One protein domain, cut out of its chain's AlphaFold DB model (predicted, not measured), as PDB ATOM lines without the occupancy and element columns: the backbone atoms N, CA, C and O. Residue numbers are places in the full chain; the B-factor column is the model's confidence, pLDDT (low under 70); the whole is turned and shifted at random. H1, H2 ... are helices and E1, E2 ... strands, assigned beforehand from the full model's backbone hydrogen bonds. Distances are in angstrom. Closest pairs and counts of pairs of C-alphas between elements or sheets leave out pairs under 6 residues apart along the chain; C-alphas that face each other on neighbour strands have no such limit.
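What this domain is: This is residues 47 to 115 of the 115 residues of an uncharacterized protein of marine sediment metagenome (UniProt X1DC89). A long thin rod: a two-stranded hairpin, E1 and E2, makes one end, and two helices, H1 and H2, lie against each other with their chains running opposite ways at the other end. The last residues, 111 to 115, trail on from H2 as a tail. The printed part has 69 residues, with the named elements in the order H1, E1, E2, H2; the sheet, order E1 - E2, is antiparallel, and the class is mixed, helices and strands. The whole is extended, with a radius of gyration of the C-alphas of 18.5 A and spans of 58 by 24 by 17 A.

Where its parts are: Strand E1 is residues 74 to 80, 19.3 A from first to last C-alpha, and starts at C-alpha 74 (23.448, 6.751, 7.343). Strand E2 is residues 86 to 93, 20.1 A long, and bends by 56 degrees at residue 89. Helix H2 is residues 96 to 110, 21.4 A long, and ends at C-alpha 110 (16.475, 32.229, -6.932). Helix H1 is residues 49 to 64, 22.4 A long, and begins at C-alpha 49 (10.290, 28.721, -17.665).

How they stand to each other: E1 and E2 form a hairpin, antiparallel with 160 degrees between their directions. The C-alphas of Phe 74 and Phe 93 face each other at 4.5 A. N 75 and O 92 are within hydrogen-bond range at 2.8 A, as are N 87 and O 79 at 2.9 A. H1 and H2 touch, closest at the C-alphas of Ile 59 and Ala 106, 5.1 A apart. They run opposite ways at a tilt of 38 degrees, only just steep. In H1 and H2 every O i to N i+4 pair is within hydrogen-bond range. H1 and E2 are apart, and so are E1 and H2.

The domain as a whole: The C-alphas farthest apart, of Asp 83 and Glu 115, are 60.6 A from each other. The printed part has no cut. The links E1 to E2 and E2 to H2 are tight, and H1 to E1, with 9 residues between them, is short. The mean pLDDT of the printed part is 91.8, and residue 115, the chain's last, is under 70.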
ATOM      1  N   ILE A  47       5.335  30.689 -12.456       90.81
ATOM      2  CA  ILE A  47       6.772  30.925 -12.612       90.81
ATOM      3  C   ILE A  47       7.112  30.893 -14.109       90.81
ATOM      4  O   ILE A  47       6.516  30.129 -14.869       90.81
ATOM      5  N   SER A  48       8.033  31.743 -14.571       93.62
ATOM      6  CA  SER A  48       8.503  31.669 -15.961       93.62
ATOM      7  C   SER A  48       9.392  30.436 -16.154       93.62
ATOM      8  O   SER A  48      10.089  30.021 -15.231       93.62
ATOM      9  N   GLN A  49       9.422  29.871 -17.366       93.00
ATOM     10  CA  GLN A  49      10.290  28.721 -17.665       93.00
ATOM     11  C   GLN A  49      11.770  29.024 -17.388       93.00
ATOM     12  O   GLN A  49      12.508  28.159 -16.933       93.00
ATOM     13  N   GLU A  50      12.199  30.258 -17.648       93.94
ATOM     14  CA  GLU A  50      13.556  30.716 -17.359       93.94
ATOM     15  C   GLU A  50      13.860  30.666 -15.858       93.94
ATOM     16  O   GLU A  50      14.843  30.050 -15.460       93.94
ATOM     17  N   HIS A  51      12.987  31.231 -15.015       91.50
ATOM     18  CA  HIS A  51      13.171  31.178 -13.564       91.50
ATOM     19  C   HIS A  51      13.060  29.748 -13.017       91.50
ATOM     20  O   HIS A  51      13.745  29.418 -12.056       91.50
ATOM     21  N   TYR A  52      12.229  28.895 -13.626       93.62
ATOM     22  CA  TYR A  52      12.150  27.478 -13.272       93.62
ATOM     23  C   TYR A  52      13.473  26.758 -13.540       93.62
ATOM     24  O   TYR A  52      13.969  26.056 -12.666       93.62
ATOM     25  N   ASN A  53      14.071  26.965 -14.716       94.75
ATOM     26  CA  ASN A  53      15.355  26.352 -15.049       94.75
ATOM     27  C   ASN A  53      16.455  26.819 -14.085       94.75
ATOM     28  O   ASN A  53      17.161  25.983 -13.539       94.75
ATOM     29  N   ILE A  54      16.530  28.128 -13.808       94.81
ATOM     30  CA  ILE A  54      17.486  28.688 -12.838       94.81
ATOM     31  C   ILE A  54      17.291  28.057 -11.452       94.81
ATOM     32  O   ILE A  54      18.268  27.692 -10.806       94.81
ATOM     33  N   LEU A  55      16.041  27.894 -11.001       94.38
ATOM     34  CA  LEU A  55      15.752  27.240  -9.726       94.38
ATOM     35  C   LEU A  55      16.249  25.790  -9.713       94.38
ATOM     36  O   LEU A  55      16.880  25.371  -8.747       94.38
ATOM     37  N   CYS A  56      15.951  25.022 -10.761       94.81
ATOM     38  CA  CYS A  56      16.375  23.628 -10.861       94.81
ATOM     39  C   CYS A  56      17.897  23.487 -10.870       94.81
ATOM     40  O   CYS A  56      18.411  22.614 -10.175       94.81
ATOM     41  N   ASP A  57      18.596  24.347 -11.612       96.12
ATOM     42  CA  ASP A  57      20.058  24.358 -11.666       96.12
ATOM     43  C   ASP A  57      20.639  24.673 -10.277       96.12
ATOM     44  O   ASP A  57      21.456  23.912  -9.767       96.12
ATOM     45  N   ASN A  58      20.127  25.708  -9.598       95.31
ATOM     46  CA  ASN A  58      20.565  26.070  -8.246       95.31
ATOM     47  C   ASN A  58      20.295  24.958  -7.216       95.31
ATOM     48  O   ASN A  58      21.133  24.703  -6.351       95.31
ATOM     49  N   ILE A  59      19.142  24.281  -7.294       95.88
ATOM     50  CA  ILE A  59      18.829  23.132  -6.428       95.88
ATOM     51  C   ILE A  59      19.815  21.991  -6.689       95.88
ATOM     52  O   ILE A  59      20.322  21.395  -5.741       95.88
ATOM     53  N   ALA A  60      20.086  21.674  -7.956       94.38
ATOM     54  CA  ALA A  60      21.010  20.607  -8.317       94.38
ATOM     55  C   ALA A  60      22.430  20.908  -7.825       94.38
ATOM     56  O   ALA A  60      23.057  20.040  -7.217       94.38
ATOM     57  N   ASP A  61      22.909  22.136  -8.025       95.31
ATOM     58  CA  ASP A  61      24.211  22.584  -7.534       95.31
ATOM     59  C   ASP A  61      24.297  22.456  -6.009       95.31
ATOM     60  O   ASP A  61      25.251  21.871  -5.500       95.31
ATOM     61  N   LYS A  62      23.262  22.895  -5.281       93.44
ATOM     62  CA  LYS A  62      23.202  22.786  -3.818       93.44
ATOM     63  C   LYS A  62      23.172  21.349  -3.317       93.44
ATOM     64  O   LYS A  62      23.888  21.021  -2.379       93.44
ATOM     65  N   ILE A  63      22.392  20.472  -3.944       93.75
ATOM     66  CA  ILE A  63      22.358  19.049  -3.579       93.75
ATOM     67  C   ILE A  63      23.711  18.384  -3.859       93.75
ATOM     68  O   ILE A  63      24.142  17.548  -3.073       93.75
ATOM     69  N   ASN A  64      24.412  18.768  -4.929       92.50
ATOM     70  CA  ASN A  64      25.746  18.241  -5.234       92.50
ATOM     71  C   ASN A  64      26.826  18.686  -4.231       92.50
ATOM     72  O   ASN A  64      27.889  18.070  -4.183       92.50
ATOM     73  N   GLU A  65      26.584  19.734  -3.437       91.25
ATOM     74  CA  GLU A  65      27.460  20.107  -2.319       91.25
ATOM     75  C   GLU A  65      27.340  19.127  -1.136       91.25
ATOM     76  O   GLU A  65      28.241  19.078  -0.299       91.25
ATOM     77  N   PHE A  66      26.255  18.343  -1.058       93.38
ATOM     78  CA  PHE A  66      26.060  17.354  -0.002       93.38
ATOM     79  C   PHE A  66      26.940  16.117  -0.219       93.38
ATOM     80  O   PHE A  66      26.947  15.510  -1.293       93.38
ATOM     81  N   ASP A  67      27.646  15.697   0.831       91.56
ATOM     82  CA  ASP A  67      28.489  14.503   0.802       91.56
ATOM     83  C   ASP A  67      27.657  13.230   1.032       91.56
ATOM     84  O   ASP A  67      27.402  12.810   2.163       91.56
ATOM     85  N   PHE A  68      27.225  12.598  -0.059       90.62
ATOM     86  CA  PHE A  68      26.504  11.323  -0.010       90.62
ATOM     87  C   PHE A  68      27.393  10.119   0.325       90.62
ATOM     88  O   PHE A  68      26.857   9.048   0.611       90.62
ATOM     89  N   ASP A  69      28.718  10.278   0.304       90.69
ATOM     90  CA  ASP A  69      29.662   9.206   0.612       90.69
ATOM     91  C   ASP A  69      30.024   9.168   2.110       90.69
ATOM     92  O   ASP A  69      30.597   8.180   2.586       90.69
ATOM     93  N   ASP A  70      29.663  10.200   2.884       92.31
ATOM     94  CA  ASP A  70      29.844  10.203   4.334       92.31
ATOM     95  C   ASP A  70      28.899   9.194   5.008       92.31
ATOM     96  O   ASP A  70      27.691   9.402   5.142       92.31
ATOM     97  N   ALA A  71      29.483   8.097   5.495       89.44
ATOM     98  CA  ALA A  71      28.774   7.046   6.215       89.44
ATOM     99  C   ALA A  71      28.053   7.552   7.477       89.44
ATOM    100  O   ALA A  71      27.094   6.914   7.900       89.44
ATOM    101  N   ASN A  72      28.453   8.690   8.060       90.56
ATOM    102  CA  ASN A  72      27.754   9.277   9.210       90.56
ATOM    103  C   ASN A  72      26.359   9.814   8.856       90.56
ATOM    104  O   ASN A  72      25.546  10.033   9.753       90.56
ATOM    105  N   ASN A  73      26.059  10.006   7.568       92.69
ATOM    106  CA  ASN A  73      24.722  10.374   7.107       92.69
ATOM    107  C   ASN A  73      23.743   9.190   7.103       92.69
ATOM    108  O   ASN A  73      22.547   9.383   6.864       92.69
ATOM    109  N   PHE A  74      24.230   7.975   7.361       93.62
ATOM    110  CA  PHE A  74      23.448   6.751   7.343       93.62
ATOM    111  C   PHE A  74      23.529   6.045   8.693       93.62
ATOM    112  O   PHE A  74      24.603   5.834   9.246       93.62
ATOM    113  N   ASP A  75      22.376   5.624   9.194       94.06
ATOM    114  CA  ASP A  75      22.307   4.653  10.275       94.06
ATOM    115  C   ASP A  75      22.349   3.254   9.657       94.06
ATOM    116  O   ASP A  75      21.514   2.929   8.801       94.06
ATOM    117  N   ILE A  76      23.366   2.468  10.022       93.62
ATOM    118  CA  ILE A  76      23.655   1.157   9.435       93.62
ATOM    119  C   ILE A  76      23.678   0.108  10.544       93.62
ATOM    120  O   ILE A  76      24.606   0.056  11.355       93.62
ATOM    121  N   ASP A  77      22.689  -0.781  10.517       93.81
ATOM    122  CA  ASP A  77      22.609  -1.932  11.406       93.81
ATOM    123  C   ASP A  77      23.284  -3.143  10.759       93.81
ATOM    124  O   ASP A  77      23.013  -3.496   9.605       93.81
ATOM    125  N   PHE A  78      24.146  -3.816  11.520       94.44
ATOM    126  CA  PHE A  78      24.859  -5.008  11.070       94.44
ATOM    127  C   PHE A  78      24.385  -6.254  11.813       94.44
ATOM    128  O   PHE A  78      24.235  -6.245  13.035       94.44
ATOM    129  N   CYS A  79      24.269  -7.365  11.089       93.44
ATOM    130  CA  CYS A  79      24.014  -8.684  11.655       93.44
ATOM    131  C   CYS A  79      25.067  -9.700  11.187       93.44
ATOM    132  O   CYS A  79      25.854  -9.446  10.272       93.44
ATOM    133  N   ILE A  80      25.115 -10.857  11.851       94.75
ATOM    134  CA  ILE A  80      25.918 -11.997  11.402       94.75
ATOM    135  C   ILE A  80      24.985 -12.950  10.662       94.75
ATOM    136  O   ILE A  80      23.998 -13.417  11.233       94.75
ATOM    137  N   ASP A  81      25.297 -13.232   9.401       90.50
ATOM    138  CA  ASP A  81      24.527 -14.162   8.584       90.50
ATOM    139  C   ASP A  81      24.814 -15.636   8.941       90.50
ATOM    140  O   ASP A  81      25.653 -15.972   9.783       90.50
ATOM    141  N   TYR A  82      24.104 -16.550   8.277       88.38
ATOM    142  CA  TYR A  82      24.256 -17.989   8.501       88.38
ATOM    143  C   TYR A  82      25.658 -18.530   8.163       88.38
ATOM    144  O   TYR A  82      26.077 -19.525   8.753       88.38
ATOM    145  N   ASP A  83      26.402 -17.863   7.277       95.19
ATOM    146  CA  ASP A  83      27.771 -18.217   6.888       95.19
ATOM    147  C   ASP A  83      28.824 -17.550   7.795       95.19
ATOM    148  O   ASP A  83      30.021 -17.562   7.490       95.19
ATOM    149  N   SER A  84      28.397 -16.989   8.934       91.44
ATOM    150  CA  SER A  84      29.242 -16.244   9.874       91.44
ATOM    151  C   SER A  84      29.913 -15.013   9.253       91.44
ATOM    152  O   SER A  84      31.017 -14.633   9.655       91.44
ATOM    153  N   ARG A  85      29.269 -14.382   8.266       95.06
ATOM    154  CA  ARG A  85      29.724 -13.136   7.640       95.06
ATOM    155  C   ARG A  85      28.947 -11.955   8.201       95.06
ATOM    156  O   ARG A  85      27.785 -12.082   8.572       95.06
ATOM    157  N   ILE A  86      29.596 -10.794   8.244       94.00
ATOM    158  CA  ILE A  86      28.919  -9.539   8.571       94.00
ATOM    159  C   ILE A  86      28.062  -9.146   7.368       94.00
ATOM    160  O   ILE A  86      28.580  -9.018   6.256       94.00
ATOM    161  N   ALA A  87      26.771  -8.951   7.603       92.56
ATOM    162  CA  ALA A  87      25.811  -8.458   6.631       92.56
ATOM    163  C   ALA A  87      25.186  -7.151   7.135       92.56
ATOM    164  O   ALA A  87      25.075  -6.928   8.340       92.56
ATOM    165  N   VAL A  88      24.786  -6.287   6.203       93.19
ATOM    166  CA  VAL A  88      23.957  -5.116   6.513       93.19
ATOM    167  C   VAL A  88      22.518  -5.600   6.651       93.19
ATOM    168  O   VAL A  88      21.966  -6.164   5.706       93.19
ATOM    169  N   GLU A  89      21.933  -5.409   7.828       92.25
ATOM    170  CA  GLU A  89      20.538  -5.747   8.115       92.25
ATOM    171  C   GLU A  89      19.606  -4.603   7.713       92.25
ATOM    172  O   GLU A  89      18.555  -4.832   7.113       92.25
ATOM    173  N   ASN A  90      20.019  -3.369   7.993       93.50
ATOM    174  CA  ASN A  90      19.271  -2.164   7.672       93.50
ATOM    175  C   ASN A  90      20.233  -1.004   7.385       93.50
ATOM    176  O   ASN A  90      21.308  -0.912   7.972       93.50
ATOM    177  N   MET A  91      19.840  -0.125   6.467       93.56
ATOM    178  CA  MET A  91      20.553   1.108   6.157       93.56
ATOM    179  C   MET A  91      19.526   2.201   5.893       93.56
ATOM    180  O   MET A  91      18.695   2.071   4.992       93.56
ATOM    181  N   SER A  92      19.588   3.279   6.666       94.00
ATOM    182  CA  SER A  92      18.634   4.382   6.568       94.00
ATOM    183  C   SER A  92      19.341   5.731   6.586       94.00
ATOM    184  O   SER A  92      20.193   5.987   7.430       94.00
ATOM    185  N   PHE A  93      18.995   6.596   5.636       93.56
ATOM    186  CA  PHE A  93      19.533   7.951   5.569       93.56
ATOM    187  C   PHE A  93      18.913   8.819   6.667       93.56
ATOM    188  O   PHE A  93      17.689   8.868   6.787       93.56
ATOM    189  N   GLN A  94      19.750   9.502   7.446       92.81
ATOM    190  CA  GLN A  94      19.326  10.264   8.626       92.81
ATOM    191  C   GLN A  94      19.349  11.780   8.423       92.81
ATOM    192  O   GLN A  94      18.809  12.510   9.247       92.81
ATOM    193  N   ASN A  95      19.951  12.274   7.341       91.81
ATOM    194  CA  ASN A  95      20.250  13.699   7.196       91.81
ATOM    195  C   ASN A  95      19.321  14.420   6.200       91.81
ATOM    196  O   ASN A  95      19.748  15.264   5.414       91.81
ATOM    197  N   THR A  96      18.030  14.063   6.192       91.62
ATOM    198  CA  THR A  96      17.029  14.688   5.304       91.62
ATOM    199  C   THR A  96      16.839  16.176   5.596       91.62
ATOM    200  O   THR A  96      16.623  16.943   4.660       91.62
ATOM    201  N   ASP A  97      16.995  16.589   6.855       93.19
ATOM    202  CA  ASP A  97      16.896  17.994   7.267       93.19
ATOM    203  C   ASP A  97      17.954  18.871   6.575       93.19
ATOM    204  O   ASP A  97      17.670  19.997   6.168       93.19
ATOM    205  N   GLU A  98      19.162  18.344   6.370       91.94
ATOM    206  CA  GLU A  98      20.232  19.065   5.677       91.94
ATOM    207  C   GLU A  98      19.942  19.212   4.179       91.94
ATOM    208  O   GLU A  98      20.128  20.286   3.607       91.94
ATOM    209  N   ILE A  99      19.404  18.168   3.541       93.88
ATOM    210  CA  ILE A  99      18.946  18.250   2.147       93.88
ATOM    211  C   ILE A  99      17.823  19.284   2.009       93.88
ATOM    212  O   ILE A  99      17.833  20.074   1.066       93.88
ATOM    213  N   GLN A 100      16.877  19.316   2.951       94.19
ATOM    214  CA  GLN A 100      15.824  20.330   2.969       94.19
ATOM    215  C   GLN A 100      16.421  21.739   3.049       94.19
ATOM    216  O   GLN A 100      16.057  22.590   2.237       94.19
ATOM    217  N   ARG A 101      17.374  21.973   3.959       93.69
ATOM    218  CA  ARG A 101      18.056  23.268   4.101       93.69
ATOM    219  C   ARG A 101      18.736  23.705   2.803       93.69
ATOM    220  O   ARG A 101      18.592  24.851   2.392       93.69
ATOM    221  N   LEU A 102      19.437  22.795   2.126       94.94
ATOM    222  CA  LEU A 102      20.104  23.079   0.850       94.94
ATOM    223  C   LEU A 102      19.111  23.480  -0.253       94.94
ATOM    224  O   LEU A 102      19.384  24.385  -1.044       94.94
ATOM    225  N   VAL A 103      17.937  22.844  -0.289       94.31
ATOM    226  CA  VAL A 103      16.857  23.203  -1.220       94.31
ATOM    227  C   VAL A 103      16.253  24.567  -0.874       94.31
ATOM    228  O   VAL A 103      16.013  25.370  -1.775       94.31
ATOM    229  N   GLU A 104      16.025  24.858   0.408       93.12
ATOM    230  CA  GLU A 104      15.538  26.165   0.866       93.12
ATOM    231  C   GLU A 104      16.515  27.286   0.485       93.12
ATOM    232  O   GLU A 104      16.101  28.283  -0.111       93.12
ATOM    233  N   GLU A 105      17.819  27.085   0.699       92.56
ATOM    234  CA  GLU A 105      18.862  28.024   0.270       92.56
ATOM    235  C   GLU A 105      18.839  28.264  -1.248       92.56
ATOM    236  O   GLU A 105      18.962  29.405  -1.697       92.56
ATOM    237  N   ALA A 106      18.641  27.220  -2.061       93.50
ATOM    238  CA  ALA A 106      18.514  27.363  -3.514       93.50
ATOM    239  C   ALA A 106      17.276  28.186  -3.922       93.50
ATOM    240  O   ALA A 106      17.326  28.986  -4.868       93.50
ATOM    241  N   ILE A 107      16.164  28.015  -3.201       92.06
ATOM    242  CA  ILE A 107      14.937  28.786  -3.421       92.06
ATOM    243  C   ILE A 107      15.169  30.254  -3.058       92.06
ATOM    244  O   ILE A 107      14.839  31.116  -3.870       92.06
ATOM    245  N   GLU A 108      15.779  30.552  -1.909       89.31
ATOM    246  CA  GLU A 108      16.089  31.923  -1.470       89.31
ATOM    247  C   GLU A 108      17.105  32.632  -2.379       89.31
ATOM    248  O   GLU A 108      17.047  33.850  -2.564       89.31
ATOM    249  N   GLN A 109      18.024  31.883  -2.995       88.44
ATOM    250  CA  GLN A 109      18.949  32.425  -3.995       88.44
ATOM    251  C   GLN A 109      18.246  32.772  -5.311       88.44
ATOM    252  O   GLN A 109      18.620  33.742  -5.975       88.44
ATOM    253  N   THR A 110      17.220  32.005  -5.687       89.25
ATOM    254  CA  THR A 110      16.475  32.229  -6.932       89.25
ATOM    255  C   THR A 110      15.362  33.269  -6.773       89.25
ATOM    256  O   THR A 110      15.139  34.091  -7.665       89.25
ATOM    257  N   PHE A 111      14.657  33.259  -5.641       87.75
ATOM    258  CA  PHE A 111      13.469  34.069  -5.388       87.75
ATOM    259  C   PHE A 111      13.622  34.938  -4.150       87.75
ATOM    260  O   PHE A 111      14.067  34.502  -3.096       87.75
ATOM    261  N   LYS A 112      13.132  36.176  -4.250       84.88
ATOM    262  CA  LYS A 112      12.938  37.019  -3.071       84.88
ATOM    263  C   LYS A 112      11.702  36.551  -2.313       84.88
ATOM    264  O   LYS A 112      10.614  36.519  -2.888       84.88
ATOM    265  N   THR A 113      11.864  36.266  -1.031       77.44
ATOM    266  CA  THR A 113      10.756  36.034  -0.107       77.44
ATOM    267  C   THR A 113      10.152  37.375   0.322       77.44
ATOM    268  O   THR A 113      10.860  38.360   0.546       77.44
ATOM    269  N   ILE A 114       8.821  37.444   0.359       74.94
ATOM    270  CA  ILE A 114       8.058  38.561   0.929       74.94
ATOM    271  C   ILE A 114       7.281  38.019   2.134       74.94
ATOM    272  O   ILE A 114       6.759  36.909   2.047       74.94
ATOM    273  N   GLU A 115       7.255  38.765   3.243       60.91
ATOM    274  CA  GLU A 115       6.452  38.442   4.438       60.91
ATOM    275  C   GLU A 115       4.954  38.702   4.224       60.91
ATOM    276  O   GLU A 115       4.610  39.718   3.569       60.91
TER     277      GLU A 115